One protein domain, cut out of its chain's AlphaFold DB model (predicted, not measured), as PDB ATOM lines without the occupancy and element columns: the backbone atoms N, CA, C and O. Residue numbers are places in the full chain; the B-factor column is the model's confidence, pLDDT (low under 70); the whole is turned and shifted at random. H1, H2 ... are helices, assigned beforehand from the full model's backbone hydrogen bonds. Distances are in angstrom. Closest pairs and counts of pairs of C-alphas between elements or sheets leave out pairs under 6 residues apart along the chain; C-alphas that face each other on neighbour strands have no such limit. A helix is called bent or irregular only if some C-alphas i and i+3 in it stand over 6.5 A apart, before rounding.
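What this domain is: This is residues 8 to 41 and 53 to 136 of the 154 residues of an uncharacterized protein of Mesorhizobium sp. LSHC412B00 (UniProt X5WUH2). A long pair of helices running opposite ways, with a small head of three short helices: the longest helix, H2, has the bent helix H1 side by side with it over much of its length, while further along the chain H4 and H5 pack on residues 71 to 82 of H2, and H3 joins the head at H4. The printed part has 118 residues with five named helices, H1 to H5 in that order, and no named strand; the class is all helix. It is only just loose, close to extended, with a radius of gyration of the C-alphas of 19.9 A. The C-alphas span 64 by 26 by 25 A, a rod.

Where its parts are: H2, residues 53 to 90, is 53.7 A long, from C-alpha 53 at (-51.681, 69.137, 1.604) to C-alpha 90 at (-41.788, 108.641, -33.415); it is only just irregular, with C-alphas 87 and 90 6.6 A apart. H1, residues 8 to 33, begins with C-alpha 8 at (-39.947, 102.028, -15.357). By its hydrogen bonds it was assigned as one helix, but it is bent, with C-alphas 21 and 24 6.6 A apart. Its arms are H1a, residues 8 to 21, 19.8 A, and H1b, residues 24 to 33, 14.4 A, at a steep tilt of 38 degrees, only just beyond shallow. H3, residues 97 to 103, is 11.0 A and irregular, with C-alphas 100 and 103 7.4 A apart. H4, residues 105 to 117, is 18.0 A, and H5, residues 128 to 135, is 10.4 A.

How they stand to each other: H2 touches H1a with residues 66 to 77 alone, opposite ways at a shallow tilt of 4 degrees; the closest C-alphas, of Val 14 and Cys 70, are 6.0 A apart. H2 touches H1b with residues 55 to 63 alone, opposite ways at a shallow tilt of 33 degrees, only just short of steep; the closest C-alphas, of Phe 25 and Ala 59, are 4.9 A apart. H2 touches H5 with residues 71 to 78 alone, about perpendicular at 72 degrees, only just beyond steep; the C-alphas of Ser 75 and Ala 135 are closest, 5.1 A. H2 and H4 only just touch, with 3 pairs of C-alphas within 8 A, the closest Phe 82 and Tyr 109 at 7.0 A. H4 and H5 form a helical hairpin, with C-alphas of Ala 106 and Glu 132 closest at 5.8 A. H3 and H4 touch only at the corner, only just, with 3 pairs within 8 A, the closest Ala 100 and Ala 108 at 5.7 A. H2 and H3 are apart. Every O i to N i+4 pair is within hydrogen-bond range in H1a, H1b, H4 and H5; in H2 33 of 34 are, and in H3 1 of 3, beside 2 of 4 O i to N i+3 pairs.

The domain as a whole: The C-alphas farthest apart, of Asn 41 and Gln 95, are 65.1 A apart. Residues 42 to 52 are not printed, and C-alphas 41 and 53 are 14.0 A apart across the cut. Of the links printed whole, H3 to H4 is tight, and H2 to H3 and H4 to H5 are short; residues 122 to 127 stand free. The mean pLDDT of the printed part is 92.7, and no printed residue is under 70.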
ATOM      1  N   LYS A   8     -40.739 102.254 -16.577       95.00
ATOM      2  CA  LYS A   8     -39.947 102.028 -15.357       95.00
ATOM      3  C   LYS A   8     -40.815 101.984 -14.098       95.00
ATOM      4  O   LYS A   8     -40.613 101.139 -13.233       95.00
ATOM      5  N   SER A   9     -41.779 102.895 -13.982       96.00
ATOM      6  CA  SER A   9     -42.695 102.936 -12.842       96.00
ATOM      7  C   SER A   9     -43.592 101.696 -12.801       96.00
ATOM      8  O   SER A   9     -43.791 101.121 -11.732       96.00
ATOM      9  N   ARG A  10     -44.099 101.241 -13.955       95.75
ATOM     10  CA  ARG A  10     -44.955 100.051 -14.030       95.75
ATOM     11  C   ARG A  10     -44.196  98.759 -13.763       95.75
ATOM     12  O   ARG A  10     -44.710  97.932 -13.020       95.75
ATOM     13  N   THR A  11     -42.989  98.593 -14.293       95.62
ATOM     14  CA  THR A  11     -42.180  97.397 -14.010       95.62
ATOM     15  C   THR A  11     -41.760  97.336 -12.544       95.62
ATOM     16  O   THR A  11     -41.873  96.276 -11.935       95.62
ATOM     17  N   ALA A  12     -41.372  98.468 -11.944       97.38
ATOM     18  CA  ALA A  12     -41.063  98.539 -10.516       97.38
ATOM     19  C   ALA A  12     -42.275  98.179  -9.643       97.38
ATOM     20  O   ALA A  12     -42.139  97.423  -8.684       97.38
ATOM     21  N   PHE A  13     -43.465  98.675 -10.000       97.81
ATOM     22  CA  PHE A  13     -44.701  98.316  -9.309       97.81
ATOM     23  C   PHE A  13     -45.004  96.816  -9.407       97.81
ATOM     24  O   PHE A  13     -45.297  96.205  -8.388       97.81
ATOM     25  N   VAL A  14     -44.917  96.215 -10.600       97.56
ATOM     26  CA  VAL A  14     -45.203  94.778 -10.762       97.56
ATOM     27  C   VAL A  14     -44.202  93.927  -9.984       97.56
ATOM     28  O   VAL A  14     -44.605  92.969  -9.331       97.56
ATOM     29  N   HIS A  15     -42.920  94.296 -10.010       96.50
ATOM     30  CA  HIS A  15     -41.899  93.612  -9.225       96.50
ATOM     31  C   HIS A  15     -42.217  93.668  -7.728       96.50
ATOM     32  O   HIS A  15     -42.241  92.634  -7.073       96.50
ATOM     33  N   PHE A  16     -42.497  94.866  -7.206       98.06
ATOM     34  CA  PHE A  16     -42.886  95.056  -5.809       98.06
ATOM     35  C   PHE A  16     -44.138  94.246  -5.448       98.06
ATOM     36  O   PHE A  16     -44.167  93.569  -4.427       98.06
ATOM     37  N   PHE A  17     -45.161  94.288  -6.300       98.06
ATOM     38  CA  PHE A  17     -46.406  93.566  -6.077       98.06
ATOM     39  C   PHE A  17     -46.171  92.055  -5.976       98.06
ATOM     40  O   PHE A  17     -46.594  91.445  -5.002       98.06
ATOM     41  N   TYR A  18     -45.428  91.466  -6.918       97.69
ATOM     42  CA  TYR A  18     -45.078  90.048  -6.853       97.69
ATOM     43  C   TYR A  18     -44.263  89.728  -5.595       97.69
ATOM     44  O   TYR A  18     -44.624  88.825  -4.846       97.69
ATOM     45  N   SER A  19     -43.194  90.488  -5.337       97.50
ATOM     46  CA  SER A  19     -42.273  90.202  -4.236       97.50
ATOM     47  C   SER A  19     -42.929  90.318  -2.869       97.50
ATOM     48  O   SER A  19     -42.580  89.559  -1.977       97.50
ATOM     49  N   GLU A  20     -43.847  91.265  -2.675       98.19
ATOM     50  CA  GLU A  20     -44.540  91.419  -1.395       98.19
ATOM     51  C   GLU A  20     -45.692  90.429  -1.244       98.19
ATOM     52  O   GLU A  20     -45.835  89.828  -0.181       98.19
ATOM     53  N   SER A  21     -46.490  90.212  -2.293       96.81
ATOM     54  CA  SER A  21     -47.633  89.298  -2.219       96.81
ATOM     55  C   SER A  21     -47.215  87.832  -2.124       96.81
ATOM     56  O   SER A  21     -47.868  87.075  -1.412       96.81
ATOM     57  N   ALA A  22     -46.122  87.424  -2.778       97.75
ATOM     58  CA  ALA A  22     -45.667  86.033  -2.761       97.75
ATOM     59  C   ALA A  22     -45.161  85.575  -1.383       97.75
ATOM     60  O   ALA A  22     -45.268  84.394  -1.068       97.75
ATOM     61  N   LYS A  23     -44.646  86.488  -0.543       97.69
ATOM     62  CA  LYS A  23     -44.008  86.151   0.746       97.69
ATOM     63  C   LYS A  23     -44.872  85.268   1.632       97.69
ATOM     64  O   LYS A  23     -44.364  84.300   2.175       97.69
ATOM     65  N   ALA A  24     -46.153  85.603   1.777       95.31
ATOM     66  CA  ALA A  24     -47.045  84.869   2.669       95.31
ATOM     67  C   ALA A  24     -47.247  83.417   2.209       95.31
ATOM     68  O   ALA A  24     -47.220  82.508   3.026       95.31
ATOM     69  N   PHE A  25     -47.401  83.197   0.904       96.62
ATOM     70  CA  PHE A  25     -47.671  81.871   0.344       96.62
ATOM     71  C   PHE A  25     -46.404  81.014   0.263       96.62
ATOM     72  O   PHE A  25     -46.442  79.833   0.590       96.62
ATOM     73  N   VAL A  26     -45.262  81.628  -0.064       97.19
ATOM     74  CA  VAL A  26     -43.951  80.964   0.017       97.19
ATOM     75  C   VAL A  26     -43.627  80.569   1.461       97.19
ATOM     76  O   VAL A  26     -43.114  79.481   1.696       97.19
ATOM     77  N   ASP A  27     -43.946  81.422   2.439       97.44
ATOM     78  CA  ASP A  27     -43.764  81.111   3.862       97.44
ATOM     79  C   ASP A  27     -44.668  79.951   4.309       97.44
ATOM     80  O   ASP A  27     -44.219  79.092   5.063       97.44
ATOM     81  N   VAL A  28     -45.907  79.863   3.807       96.12
ATOM     82  CA  VAL A  28     -46.790  78.709   4.061       96.12
ATOM     83  C   VAL A  28     -46.164  77.413   3.545       96.12
ATOM     84  O   VAL A  28     -45.996  76.485   4.335       96.12
ATOM     85  N   GLN A  29     -45.755  77.362   2.272       95.50
ATOM     86  CA  GLN A  29     -45.112  76.173   1.694       95.50
ATOM     87  C   GLN A  29     -43.860  75.781   2.488       95.50
ATOM     88  O   GLN A  29     -43.726  74.637   2.922       95.50
ATOM     89  N   HIS A  30     -43.000  76.760   2.780       95.88
ATOM     90  CA  HIS A  30     -41.778  76.551   3.549       95.88
ATOM     91  C   HIS A  30     -42.050  75.970   4.942       95.88
ATOM     92  O   HIS A  30     -41.369  75.033   5.363       95.88
ATOM     93  N   ARG A  31     -43.034  76.507   5.673       95.88
ATOM     94  CA  ARG A  31     -43.354  76.025   7.022       95.88
ATOM     95  C   ARG A  31     -43.970  74.633   7.013       95.88
ATOM     96  O   ARG A  31     -43.649  73.867   7.914       95.88
ATOM     97  N   ILE A  32     -44.803  74.301   6.027       93.38
ATOM     98  CA  ILE A  32     -45.375  72.954   5.882       93.38
ATOM     99  C   ILE A  32     -44.255  71.940   5.611       93.38
ATOM    100  O   ILE A  32     -44.114  70.966   6.344       93.38
ATOM    101  N   GLU A  33     -43.389  72.216   4.630       93.44
ATOM    102  CA  GLU A  33     -42.276  71.332   4.244       93.44
ATOM    103  C   GLU A  33     -41.269  71.096   5.381       93.44
ATOM    104  O   GLU A  33     -40.670  70.027   5.476       93.44
ATOM    105  N   ASN A  34     -41.089  72.090   6.256       94.31
ATOM    106  CA  ASN A  34     -40.142  72.037   7.372       94.31
ATOM    107  C   ASN A  34     -40.814  71.773   8.731       94.31
ATOM    108  O   ASN A  34     -40.137  71.867   9.756       94.31
ATOM    109  N   GLN A  35     -42.117  71.460   8.755       92.06
ATOM    110  CA  GLN A  35     -42.898  71.192   9.974       92.06
ATOM    111  C   GLN A  35     -42.720  72.291  11.040       92.06
ATOM    112  O   GLN A  35     -42.483  72.027  12.218       92.06
ATOM    113  N   LEU A  36     -42.778  73.552  10.608       94.00
ATOM    114  CA  LEU A  36     -42.636  74.727  11.468       94.00
ATOM    115  C   LEU A  36     -44.009  75.218  11.949       94.00
ATOM    116  O   LEU A  36     -44.988  75.092  11.212       94.00
ATOM    117  N   PRO A  37     -44.102  75.880  13.120       92.06
ATOM    118  CA  PRO A  37     -45.365  76.434  13.605       92.06
ATOM    119  C   PRO A  37     -46.048  77.344  12.565       92.06
ATOM    120  O   PRO A  37     -45.373  78.203  11.978       92.06
ATOM    121  N   PRO A  38     -47.374  77.229  12.350       92.00
ATOM    122  CA  PRO A  38     -48.344  76.413  13.098       92.00
ATOM    123  C   PRO A  38     -48.530  74.961  12.595       92.00
ATOM    124  O   PRO A  38     -49.462  74.293  13.030       92.00
ATOM    125  N   PHE A  39     -47.686  74.479  11.680       91.75
ATOM    126  CA  PHE A  39     -47.805  73.168  11.023       91.75
ATOM    127  C   PHE A  39     -46.938  72.071  11.676       91.75
ATOM    128  O   PHE A  39     -46.810  70.974  11.140       91.75
ATOM    129  N   ASP A  40     -46.343  72.353  12.838       90.62
ATOM    130  CA  ASP A  40     -45.455  71.460  13.598       90.62
ATOM    131  C   ASP A  40     -46.196  70.343  14.354       90.62
ATOM    132  O   ASP A  40     -45.583  69.370  14.788       90.62
ATOM    133  N   ASN A  41     -47.518  70.464  14.507       88.56
ATOM    134  CA  ASN A  41     -48.366  69.483  15.184       88.56
ATOM    135  C   ASN A  41     -49.566  69.106  14.297       88.56
ATOM    136  O   ASN A  41     -50.671  69.613  14.515       88.56
ATOM    137  N   LEU A  53     -51.802  69.184   3.063       90.62
ATOM    138  CA  LEU A  53     -51.681  69.137   1.604       90.62
ATOM    139  C   LEU A  53     -52.561  70.195   0.919       90.62
ATOM    140  O   LEU A  53     -52.104  70.850  -0.016       90.62
ATOM    141  N   GLU A  54     -53.795  70.386   1.390       92.50
ATOM    142  CA  GLU A  54     -54.718  71.381   0.828       92.50
ATOM    143  C   GLU A  54     -54.154  72.801   0.956       92.50
ATOM    144  O   GLU A  54     -54.120  73.537  -0.026       92.50
ATOM    145  N   GLU A  55     -53.621  73.171   2.121       94.12
ATOM    146  CA  GLU A  55     -53.022  74.485   2.354       94.12
ATOM    147  C   GLU A  55     -51.788  74.727   1.477       94.12
ATOM    148  O   GLU A  55     -51.588  75.840   0.982       94.12
ATOM    149  N   TRP A  56     -50.964  73.695   1.260       94.50
ATOM    150  CA  TRP A  56     -49.823  73.780   0.348       94.50
ATOM    151  C   TRP A  56     -50.287  73.964  -1.105       94.50
ATOM    152  O   TRP A  56     -49.768  74.831  -1.813       94.50
ATOM    153  N   MET A  57     -51.294  73.199  -1.543       95.19
ATOM    154  CA  MET A  57     -51.864  73.288  -2.894       95.19
ATOM    155  C   MET A  57     -52.554  74.631  -3.152       95.19
ATOM    156  O   MET A  57     -52.439  75.192  -4.246       95.19
ATOM    157  N   ASP A  58     -53.244  75.173  -2.151       96.25
ATOM    158  CA  ASP A  58     -53.854  76.497  -2.216       96.25
ATOM    159  C   ASP A  58     -52.781  77.585  -2.329       96.25
ATOM    160  O   ASP A  58     -52.892  78.476  -3.177       96.25
ATOM    161  N   ALA A  59     -51.711  77.504  -1.529       95.88
ATOM    162  CA  ALA A  59     -50.587  78.432  -1.613       95.88
ATOM    163  C   ALA A  59     -49.921  78.401  -3.000       95.88
ATOM    164  O   ALA A  59     -49.678  79.461  -3.584       95.88
ATOM    165  N   ASP A  60     -49.698  77.206  -3.553       96.19
ATOM    166  CA  ASP A  60     -49.143  77.017  -4.896       96.19
ATOM    167  C   ASP A  60     -50.049  77.621  -5.979       96.19
ATOM    168  O   ASP A  60     -49.625  78.463  -6.777       96.19
ATOM    169  N   THR A  61     -51.345  77.304  -5.929       96.19
ATOM    170  CA  THR A  61     -52.345  77.834  -6.866       96.19
ATOM    171  C   THR A  61     -52.394  79.365  -6.825       96.19
ATOM    172  O   THR A  61     -52.476  80.030  -7.863       96.19
ATOM    173  N   VAL A  62     -52.322  79.963  -5.631       95.81
ATOM    174  CA  VAL A  62     -52.294  81.423  -5.491       95.81
ATOM    175  C   VAL A  62     -51.017  82.015  -6.093       95.81
ATOM    176  O   VAL A  62     -51.098  83.047  -6.768       95.81
ATOM    177  N   LEU A  63     -49.857  81.377  -5.912       95.94
ATOM    178  CA  LEU A  63     -48.596  81.813  -6.520       95.94
ATOM    179  C   LEU A  63     -48.645  81.753  -8.052       95.94
ATOM    180  O   LEU A  63     -48.206  82.705  -8.710       95.94
ATOM    181  N   GLU A  64     -49.237  80.705  -8.630       95.38
ATOM    182  CA  GLU A  64     -49.451  80.609 -10.077       95.38
ATOM    183  C   GLU A  64     -50.327  81.759 -10.595       95.38
ATOM    184  O   GLU A  64     -49.957  82.468 -11.540       95.38
ATOM    185  N   VAL A  65     -51.479  81.993  -9.957       95.62
ATOM    186  CA  VAL A  65     -52.410  83.066 -10.340       95.62
ATOM    187  C   VAL A  65     -51.753  84.439 -10.194       95.62
ATOM    188  O   VAL A  65     -51.882  85.286 -11.087       95.62
ATOM    189  N   LEU A  66     -51.001  84.659  -9.112       96.19
ATOM    190  CA  LEU A  66     -50.239  85.883  -8.880       96.19
ATOM    191  C   LEU A  66     -49.203  86.111  -9.987       96.19
ATOM    192  O   LEU A  66     -49.125  87.211 -10.545       96.19
ATOM    193  N   GLY A  67     -48.441  85.078 -10.349       94.94
ATOM    194  CA  GLY A  67     -47.477  85.128 -11.446       94.94
ATOM    195  C   GLY A  67     -48.148  85.479 -12.776       94.94
ATOM    196  O   GLY A  67     -47.728  86.411 -13.468       94.94
ATOM    197  N   LEU A  68     -49.256  84.812 -13.106       93.94
ATOM    198  CA  LEU A  68     -50.026  85.079 -14.325       93.94
ATOM    199  C   LEU A  68     -50.576  86.510 -14.371       93.94
ATOM    200  O   LEU A  68     -50.550  87.150 -15.433       93.94
ATOM    201  N   ALA A  69     -51.045  87.035 -13.240       94.69
ATOM    202  CA  ALA A  69     -51.495  88.417 -13.122       94.69
ATOM    203  C   ALA A  69     -50.333  89.395 -13.357       94.69
ATOM    204  O   ALA A  69     -50.461  90.327 -14.156       94.69
ATOM    205  N   CYS A  70     -49.167  89.144 -12.754       96.06
ATOM    206  CA  CYS A  70     -47.969  89.969 -12.916       96.06
ATOM    207  C   CYS A  70     -47.495  90.031 -14.366       96.06
ATOM    208  O   CYS A  70     -47.292  91.119 -14.908       96.06
ATOM    209  N   ILE A  71     -47.400  88.887 -15.047       94.50
ATOM    210  CA  ILE A  71     -46.996  88.884 -16.456       94.50
ATOM    211  C   ILE A  71     -48.065  89.580 -17.319       94.50
ATOM    212  O   ILE A  71     -47.748  90.159 -18.359       94.50
ATOM    213  N   SER A  72     -49.345  89.560 -16.927       93.88
ATOM    214  CA  SER A  72     -50.415  90.251 -17.672       93.88
ATOM    215  C   SER A  72     -50.266  91.761 -17.561       93.88
ATOM    216  O   SER A  72     -50.262  92.454 -18.578       93.88
ATOM    217  N   MET A  73     -49.993  92.250 -16.352       95.00
ATOM    218  CA  MET A  73     -49.675  93.655 -16.113       95.00
ATOM    219  C   MET A  73     -48.426  94.111 -16.879       95.00
ATOM    220  O   MET A  73     -48.430  95.204 -17.447       95.00
ATOM    221  N   LEU A  74     -47.375  93.282 -16.946       95.38
ATOM    222  CA  LEU A  74     -46.174  93.587 -17.736       95.38
ATOM    223  C   LEU A  74     -46.481  93.665 -19.235       95.38
ATOM    224  O   LEU A  74     -46.060  94.611 -19.898       95.38
ATOM    225  N   SER A  75     -47.248  92.707 -19.761       94.38
ATOM    226  CA  SER A  75     -47.658  92.683 -21.170       94.38
ATOM    227  C   SER A  75     -48.432  93.949 -21.549       94.38
ATOM    228  O   SER A  75     -48.152  94.581 -22.569       94.38
ATOM    229  N   ASP A  76     -49.365  94.383 -20.700       93.75
ATOM    230  CA  ASP A  76     -50.155  95.588 -20.949       93.75
ATOM    231  C   ASP A  76     -49.338  96.877 -20.789       93.75
ATOM    232  O   ASP A  76     -49.491  97.806 -21.589       93.75
ATOM    233  N   ALA A  77     -48.406  96.924 -19.831       95.00
ATOM    234  CA  ALA A  77     -47.447  98.020 -19.718       95.00
ATOM    235  C   ALA A  77     -46.576  98.145 -20.982       95.00
ATOM    236  O   ALA A  77     -46.383  99.257 -21.478       95.00
ATOM    237  N   LEU A  78     -46.117  97.024 -21.550       94.44
ATOM    238  CA  LEU A  78     -45.365  97.000 -22.808       94.44
ATOM    239  C   LEU A  78     -46.208  97.490 -23.989       94.44
ATOM    240  O   LEU A  78     -45.745  98.333 -24.756       94.44
ATOM    241  N   LYS A  79     -47.462  97.039 -24.120       93.31
ATOM    242  CA  LYS A  79     -48.373  97.543 -25.166       93.31
ATOM    243  C   LYS A  79     -48.547  99.054 -25.063       93.31
ATOM    244  O   LYS A  79     -48.473  99.753 -26.072       93.31
ATOM    245  N   LEU A  80     -48.790  99.571 -23.859       93.81
ATOM    246  CA  LEU A  80     -48.953 101.007 -23.630       93.81
ATOM    247  C   LEU A  80     -47.671 101.779 -23.941       93.81
ATOM    248  O   LEU A  80     -47.747 102.841 -24.561       93.81
ATOM    249  N   TYR A  81     -46.511 101.238 -23.570       94.12
ATOM    250  CA  TYR A  81     -45.214 101.819 -23.893       94.12
ATOM    251  C   TYR A  81     -45.008 101.922 -25.407       94.12
ATOM    252  O   TYR A  81     -44.815 103.025 -25.916       94.12
ATOM    253  N   PHE A  82     -45.144 100.813 -26.138       93.88
ATOM    254  CA  PHE A  82     -44.964 100.796 -27.588       93.88
ATOM    255  C   PHE A  82     -45.976 101.680 -28.321       93.88
ATOM    256  O   PHE A  82     -45.599 102.451 -29.201       93.88
ATOM    257  N   ASN A  83     -47.249 101.651 -27.915       92.75
ATOM    258  CA  ASN A  83     -48.267 102.546 -28.467       92.75
ATOM    259  C   ASN A  83     -47.923 104.022 -28.211       92.75
ATOM    260  O   ASN A  83     -48.171 104.873 -29.063       92.75
ATOM    261  N   THR A  84     -47.379 104.349 -27.037       92.94
ATOM    262  CA  THR A  84     -46.973 105.723 -26.708       92.94
ATOM    263  C   THR A  84     -45.767 106.142 -27.540       92.94
ATOM    264  O   THR A  84     -45.770 107.239 -28.094       92.94
ATOM    265  N   LEU A  85     -44.772 105.264 -27.671       92.31
ATOM    266  CA  LEU A  85     -43.579 105.492 -28.480       92.31
ATOM    267  C   LEU A  85     -43.953 105.734 -29.951       92.31
ATOM    268  O   LEU A  85     -43.575 106.755 -30.521       92.31
ATOM    269  N   ALA A  86     -44.776 104.859 -30.529       92.50
ATOM    270  CA  ALA A  86     -45.216 104.974 -31.914       92.50
ATOM    271  C   ALA A  86     -46.048 106.236 -32.169       92.50
ATOM    272  O   ALA A  86     -45.740 106.990 -33.085       92.50
ATOM    273  N   ASN A  87     -47.059 106.517 -31.340       91.31
ATOM    274  CA  ASN A  87     -48.006 107.601 -31.622       91.31
ATOM    275  C   ASN A  87     -47.520 108.991 -31.194       91.31
ATOM    276  O   ASN A  87     -47.966 109.983 -31.763       91.31
ATOM    277  N   ARG A  88     -46.697 109.091 -30.141       89.31
ATOM    278  CA  ARG A  88     -46.360 110.385 -29.518       89.31
ATOM    279  C   ARG A  88     -44.899 110.785 -29.642       89.31
ATOM    280  O   ARG A  88     -44.610 111.960 -29.449       89.31
ATOM    281  N   VAL A  89     -43.999 109.837 -29.894       89.25
ATOM    282  CA  VAL A  89     -42.555 110.111 -29.953       89.25
ATOM    283  C   VAL A  89     -42.053 110.022 -31.389       89.25
ATOM    284  O   VAL A  89     -41.475 110.980 -31.881       89.25
ATOM    285  N   ILE A  90     -42.304 108.898 -32.062       90.94
ATOM    286  CA  ILE A  90     -41.788 108.641 -33.415       90.94
ATOM    287  C   ILE A  90     -42.781 109.099 -34.491       90.94
ATOM    288  O   ILE A  90     -42.379 109.616 -35.525       90.94
ATOM    289  N   GLY A  91     -44.083 108.944 -34.242       91.06
ATOM    290  CA  GLY A  91     -45.133 109.359 -35.172       91.06
ATOM    291  C   GLY A  91     -45.367 108.369 -36.314       91.06
ATOM    292  O   GLY A  91     -45.508 108.785 -37.460       91.06
ATOM    293  N   PHE A  92     -45.437 107.067 -36.018       92.38
ATOM    294  CA  PHE A  92     -45.757 106.035 -37.011       92.38
ATOM    295  C   PHE A  92     -46.964 105.185 -36.606       92.38
ATOM    296  O   PHE A  92     -47.353 105.106 -35.440       92.38
ATOM    297  N   SER A  93     -47.554 104.513 -37.595       89.81
ATOM    298  CA  SER A  93     -48.652 103.573 -37.383       89.81
ATOM    299  C   SER A  93     -48.580 102.412 -38.368       89.81
ATOM    300  O   SER A  93     -48.165 102.587 -39.513       89.81
ATOM    301  N   PHE A  94     -49.037 101.236 -37.947       90.44
ATOM    302  CA  PHE A  94     -49.170 100.085 -38.837       90.44
ATOM    303  C   PHE A  94     -50.376 100.246 -39.767       90.44
ATOM    304  O   PHE A  94     -51.508 100.350 -39.288       90.44
ATOM    305  N   GLN A  95     -50.143 100.163 -41.079       86.50
ATOM    306  CA  GLN A  95     -51.200 100.195 -42.103       86.50
ATOM    307  C   GLN A  95     -52.192  99.033 -41.946       86.50
ATOM    308  O   GLN A  95     -53.403  99.212 -42.041       86.50
ATOM    309  N   ASN A  96     -51.689  97.832 -41.639       89.88
ATOM    310  CA  ASN A  96     -52.508  96.659 -41.349       89.88
ATOM    311  C   ASN A  96     -52.048  95.981 -40.052       89.88
ATOM    312  O   ASN A  96     -51.250  95.043 -40.067       89.88
ATOM    313  N   LYS A  97     -52.595  96.434 -38.918       85.81
ATOM    314  CA  LYS A  97     -52.290  95.871 -37.589       85.81
ATOM    315  C   LYS A  97     -52.548  94.367 -37.497       85.81
ATOM    316  O   LYS A  97     -51.789  93.668 -36.841       85.81
ATOM    317  N   LYS A  98     -53.594  93.852 -38.156       86.50
ATOM    318  CA  LYS A  98     -53.937  92.421 -38.098       86.50
ATOM    319  C   LYS A  98     -52.877  91.558 -38.782       86.50
ATOM    320  O   LYS A  98     -52.569  90.478 -38.291       86.50
ATOM    321  N   ALA A  99     -52.346  92.022 -39.911       88.88
ATOM    322  CA  ALA A  99     -51.259  91.337 -40.599       88.88
ATOM    323  C   ALA A  99     -49.947  91.464 -39.813       88.88
ATOM    324  O   ALA A  99     -49.313  90.446 -39.552       88.88
ATOM    325  N   ALA A 100     -49.609  92.679 -39.367       87.31
ATOM    326  CA  ALA A 100     -48.390  92.945 -38.609       87.31
ATOM    327  C   ALA A 100     -48.329  92.134 -37.304       87.31
ATOM    328  O   ALA A 100     -47.310  91.542 -36.979       87.31
ATOM    329  N   PHE A 101     -49.438  92.039 -36.561       90.06
ATOM    330  CA  PHE A 101     -49.439  91.422 -35.228       90.06
ATOM    331  C   PHE A 101     -49.686  89.908 -35.267       90.06
ATOM    332  O   PHE A 101     -49.953  89.302 -34.230       90.06
ATOM    333  N   ARG A 102     -49.597  89.267 -36.443       86.00
ATOM    334  CA  ARG A 102     -49.798  87.816 -36.587       86.00
ATOM    335  C   ARG A 102     -48.797  87.008 -35.752       86.00
ATOM    336  O   ARG A 102     -49.181  85.984 -35.198       86.00
ATOM    337  N   GLY A 103     -47.555  87.483 -35.642       83.44
ATOM    338  CA  GLY A 103     -46.510  86.897 -34.792       83.44
ATOM    339  C   GLY A 103     -46.507  87.406 -33.345       83.44
ATOM    340  O   GLY A 103     -45.637  87.028 -32.572       83.44
ATOM    341  N   GLY A 104     -47.459  88.264 -32.967       88.94
ATOM    342  CA  GLY A 104     -47.465  88.987 -31.695       88.94
ATOM    343  C   GLY A 104     -47.165  90.477 -31.866       88.94
ATOM    344  O   GLY A 104     -46.642  90.917 -32.888       88.94
ATOM    345  N   PHE A 105     -47.521  91.279 -30.859       91.56
ATOM    346  CA  PHE A 105     -47.343  92.731 -30.941       91.56
ATOM    347  C   PHE A 105     -45.880  93.153 -30.744       91.56
ATOM    348  O   PHE A 105     -45.432  94.070 -31.421       91.56
ATOM    349  N   ALA A 106     -45.133  92.506 -29.841       92.56
ATOM    350  CA  ALA A 106     -43.748  92.887 -29.561       92.56
ATOM    351  C   ALA A 106     -42.820  92.690 -30.778       92.56
ATOM    352  O   ALA A 106     -42.160  93.666 -31.135       92.56
ATOM    353  N   PRO A 107     -42.823  91.535 -31.483       92.12
ATOM    354  CA  PRO A 107     -42.031  91.375 -32.705       92.12
ATOM    355  C   PRO A 107     -42.353  92.430 -33.767       92.12
ATOM    356  O   PRO A 107     -41.442  93.025 -34.329       92.12
ATOM    357  N   ALA A 108     -43.642  92.729 -33.972       93.31
ATOM    358  CA  ALA A 108     -44.082  93.737 -34.936       93.31
ATOM    359  C   ALA A 108     -43.559  95.144 -34.604       93.31
ATOM    360  O   ALA A 108     -43.221  95.915 -35.500       93.31
ATOM    361  N   TYR A 109     -43.490  95.494 -33.315       93.75
ATOM    362  CA  TYR A 109     -42.885  96.752 -32.881       93.75
ATOM    363  C   TYR A 109     -41.366  96.759 -33.060       93.75
ATOM    364  O   TYR A 109     -40.847  97.765 -33.526       93.75
ATOM    365  N   PHE A 110     -40.658  95.675 -32.729       92.50
ATOM    366  CA  PHE A 110     -39.207  95.592 -32.941       92.50
ATOM    367  C   PHE A 110     -38.821  95.689 -34.419       92.50
ATOM    368  O   PHE A 110     -37.859  96.375 -34.743       92.50
ATOM    369  N   GLU A 111     -39.579  95.050 -35.309       92.50
ATOM    370  CA  GLU A 111     -39.370  95.131 -36.758       92.50
ATOM    371  C   GLU A 111     -39.556  96.568 -37.261       92.50
ATOM    372  O   GLU A 111     -38.621  97.159 -37.794       92.50
ATOM    373  N   ALA A 112     -40.707  97.185 -36.974       93.44
ATOM    374  CA  ALA A 112     -40.984  98.553 -37.414       93.44
ATOM    375  C   ALA A 112     -39.996  99.578 -36.835       93.44
ATOM    376  O   ALA A 112     -39.561 100.493 -37.526       93.44
ATOM    377  N   LEU A 113     -39.635  99.443 -35.556       92.00
ATOM    378  CA  LEU A 113     -38.656 100.328 -34.926       92.00
ATOM    379  C   LEU A 113     -37.240 100.090 -35.467       92.00
ATOM    380  O   LEU A 113     -36.488 101.051 -35.566       92.00
ATOM    381  N   GLY A 114     -36.894  98.851 -35.826       92.94
ATOM    382  CA  GLY A 114     -35.613  98.508 -36.441       92.94
ATOM    383  C   GLY A 114     -35.444  99.177 -37.800       92.94
ATOM    384  O   GLY A 114     -34.423  99.806 -38.047       92.94
ATOM    385  N   GLU A 115     -36.490  99.136 -38.632       93.12
ATOM    386  CA  GLU A 115     -36.518  99.829 -39.926       93.12
ATOM    387  C   GLU A 115     -36.432 101.355 -39.774       93.12
ATOM    388  O   GLU A 115     -35.713 102.017 -40.516       93.12
ATOM    389  N   ILE A 116     -37.160 101.930 -38.810       92.50
ATOM    390  CA  ILE A 116     -37.206 103.387 -38.608       92.50
ATOM    391  C   ILE A 116     -35.891 103.928 -38.034       92.50
ATOM    392  O   ILE A 116     -35.481 105.035 -38.382       92.50
ATOM    393  N   LEU A 117     -35.270 103.191 -37.113       90.19
ATOM    394  CA  LEU A 117     -34.061 103.615 -36.402       90.19
ATOM    395  C   LEU A 117     -32.769 103.106 -37.053       90.19
ATOM    396  O   LEU A 117     -31.700 103.411 -36.531       90.19
ATOM    397  N   ASP A 118     -32.871 102.351 -38.152       92.38
ATOM    398  CA  ASP A 118     -31.753 101.696 -38.842       92.38
ATOM    399  C   ASP A 118     -30.890 100.860 -37.875       92.38
ATOM    400  O   ASP A 118     -29.686 101.062 -37.723       92.38
ATOM    401  N   THR A 119     -31.542  99.954 -37.134       90.94
ATOM    402  CA  THR A 119     -30.895  99.116 -36.111       90.94
ATOM    403  C   THR A 119     -31.306  97.650 -36.207       90.94
ATOM    404  O   THR A 119     -32.460  97.316 -36.481       90.94
ATOM    405  N   ASP A 120     -30.355  96.763 -35.922       87.00
ATOM    406  CA  ASP A 120     -30.539  95.312 -35.867       87.00
ATOM    407  C   ASP A 120     -30.751  94.774 -34.439       87.00
ATOM    408  O   ASP A 120     -30.932  93.570 -34.250       87.00
ATOM    409  N   TRP A 121     -30.774  95.665 -33.438       87.44
ATOM    410  CA  TRP A 121     -30.909  95.357 -32.010       87.44
ATOM    411  C   TRP A 121     -29.754  94.558 -31.392       87.44
ATOM    412  O   TRP A 121     -29.875  94.156 -30.234       87.44
ATOM    413  N   SER A 122     -28.643  94.352 -32.102       87.62
ATOM    414  CA  SER A 122     -27.489  93.591 -31.598       87.62
ATOM    415  C   SER A 122     -26.858  94.225 -30.351       87.62
ATOM    416  O   SER A 122     -26.474  93.515 -29.423       87.62
ATOM    417  N   ASP A 123     -26.861  95.558 -30.279       86.75
ATOM    418  CA  ASP A 123     -26.376  96.339 -29.134       86.75
ATOM    419  C   ASP A 123     -27.437  96.545 -28.033       86.75
ATOM    420  O   ASP A 123     -27.199  97.243 -27.042       86.75
ATOM    421  N   CYS A 124     -28.643  95.983 -28.186       85.81
ATOM    422  CA  CYS A 124     -29.708  96.148 -27.206       85.81
ATOM    423  C   CYS A 124     -29.443  95.259 -25.978       85.81
ATOM    424  O   CYS A 124     -29.465  94.034 -26.094       85.81
ATOM    425  N   PRO A 125     -29.282  95.825 -24.765       88.56
ATOM    426  CA  PRO A 125     -29.032  95.029 -23.563       88.56
ATOM    427  C   PRO A 125     -30.275  94.272 -23.068       88.56
ATOM    428  O   PRO A 125     -30.193  93.516 -22.104       88.56
ATOM    429  N   ALA A 126     -31.447  94.523 -23.659       86.19
ATOM    430  CA  ALA A 126     -32.683  93.867 -23.266       86.19
ATOM    431  C   ALA A 126     -32.827  92.515 -23.972       86.19
ATOM    432  O   ALA A 126     -32.724  92.434 -25.194       86.19
ATOM    433  N   ASP A 127     -33.150  91.473 -23.205       89.50
ATOM    434  CA  ASP A 127     -33.457  90.156 -23.759       89.50
ATOM    435  C   ASP A 127     -34.770  90.208 -24.553       89.50
ATOM    436  O   ASP A 127     -35.877  90.300 -24.006       89.50
ATOM    437  N   ARG A 128     -34.630  90.157 -25.878       88.69
ATOM    438  CA  ARG A 128     -35.755  90.181 -26.806       88.69
ATOM    439  C   ARG A 128     -36.645  88.947 -26.659       88.69
ATOM    440  O   ARG A 128     -37.865  89.099 -26.688       88.69
ATOM    441  N   ALA A 129     -36.070  87.762 -26.465       87.75
ATOM    442  CA  ALA A 129     -36.839  86.528 -26.331       87.75
ATOM    443  C   ALA A 129     -37.728  86.575 -25.081       87.75
ATOM    444  O   ALA A 129     -38.904  86.210 -25.136       87.75
ATOM    445  N   LEU A 130     -37.204  87.123 -23.981       89.75
ATOM    446  CA  LEU A 130     -37.973  87.326 -22.754       89.75
ATOM    447  C   LEU A 130     -39.134  88.315 -22.953       89.75
ATOM    448  O   LEU A 130     -40.260  88.055 -22.522       89.75
ATOM    449  N   ILE A 131     -38.895  89.445 -23.629       90.88
ATOM    450  CA  ILE A 131     -39.947  90.434 -23.924       90.88
ATOM    451  C   ILE A 131     -41.040  89.817 -24.801       90.88
ATOM    452  O   ILE A 131     -42.229  90.029 -24.552       90.88
ATOM    453  N   GLU A 132     -40.652  89.043 -25.813       89.56
ATOM    454  CA  GLU A 132     -41.589  88.340 -26.684       89.56
ATOM    455  C   GLU A 132     -42.417  87.320 -25.895       89.56
ATOM    456  O   GLU A 132     -43.640  87.310 -26.031       89.56
ATOM    457  N   GLN A 133     -41.803  86.557 -24.986       88.50
ATOM    458  CA  GLN A 133     -42.506  85.616 -24.111       88.50
ATOM    459  C   GLN A 133     -43.540  86.311 -23.207       88.50
ATOM    460  O   GLN A 133     -44.666  85.829 -23.067       88.50
ATOM    461  N   ILE A 134     -43.202  87.470 -22.633       89.12
ATOM    462  CA  ILE A 134     -44.133  88.288 -21.833       89.12
ATOM    463  C   ILE A 134     -45.297  88.804 -22.697       89.12
ATOM    464  O   ILE A 134     -46.440  88.910 -22.233       89.12
ATOM    465  N   ALA A 135     -45.013  89.133 -23.957       85.56
ATOM    466  CA  ALA A 135     -45.969  89.657 -24.925       85.56
ATOM    467  C   ALA A 135     -46.896  88.588 -25.526       85.56
ATOM    468  O   ALA A 135     -47.905  88.945 -26.149       85.56
ATOM    469  N   LEU A 136     -46.594  87.299 -25.350       83.56
ATOM    470  CA  LEU A 136     -47.423  86.235 -25.898       83.56
ATOM    471  C   LEU A 136     -48.833  86.258 -25.286       83.56
ATOM    472  O   LEU A 136     -48.996  86.377 -24.066       83.56
TER     473      LEU A 136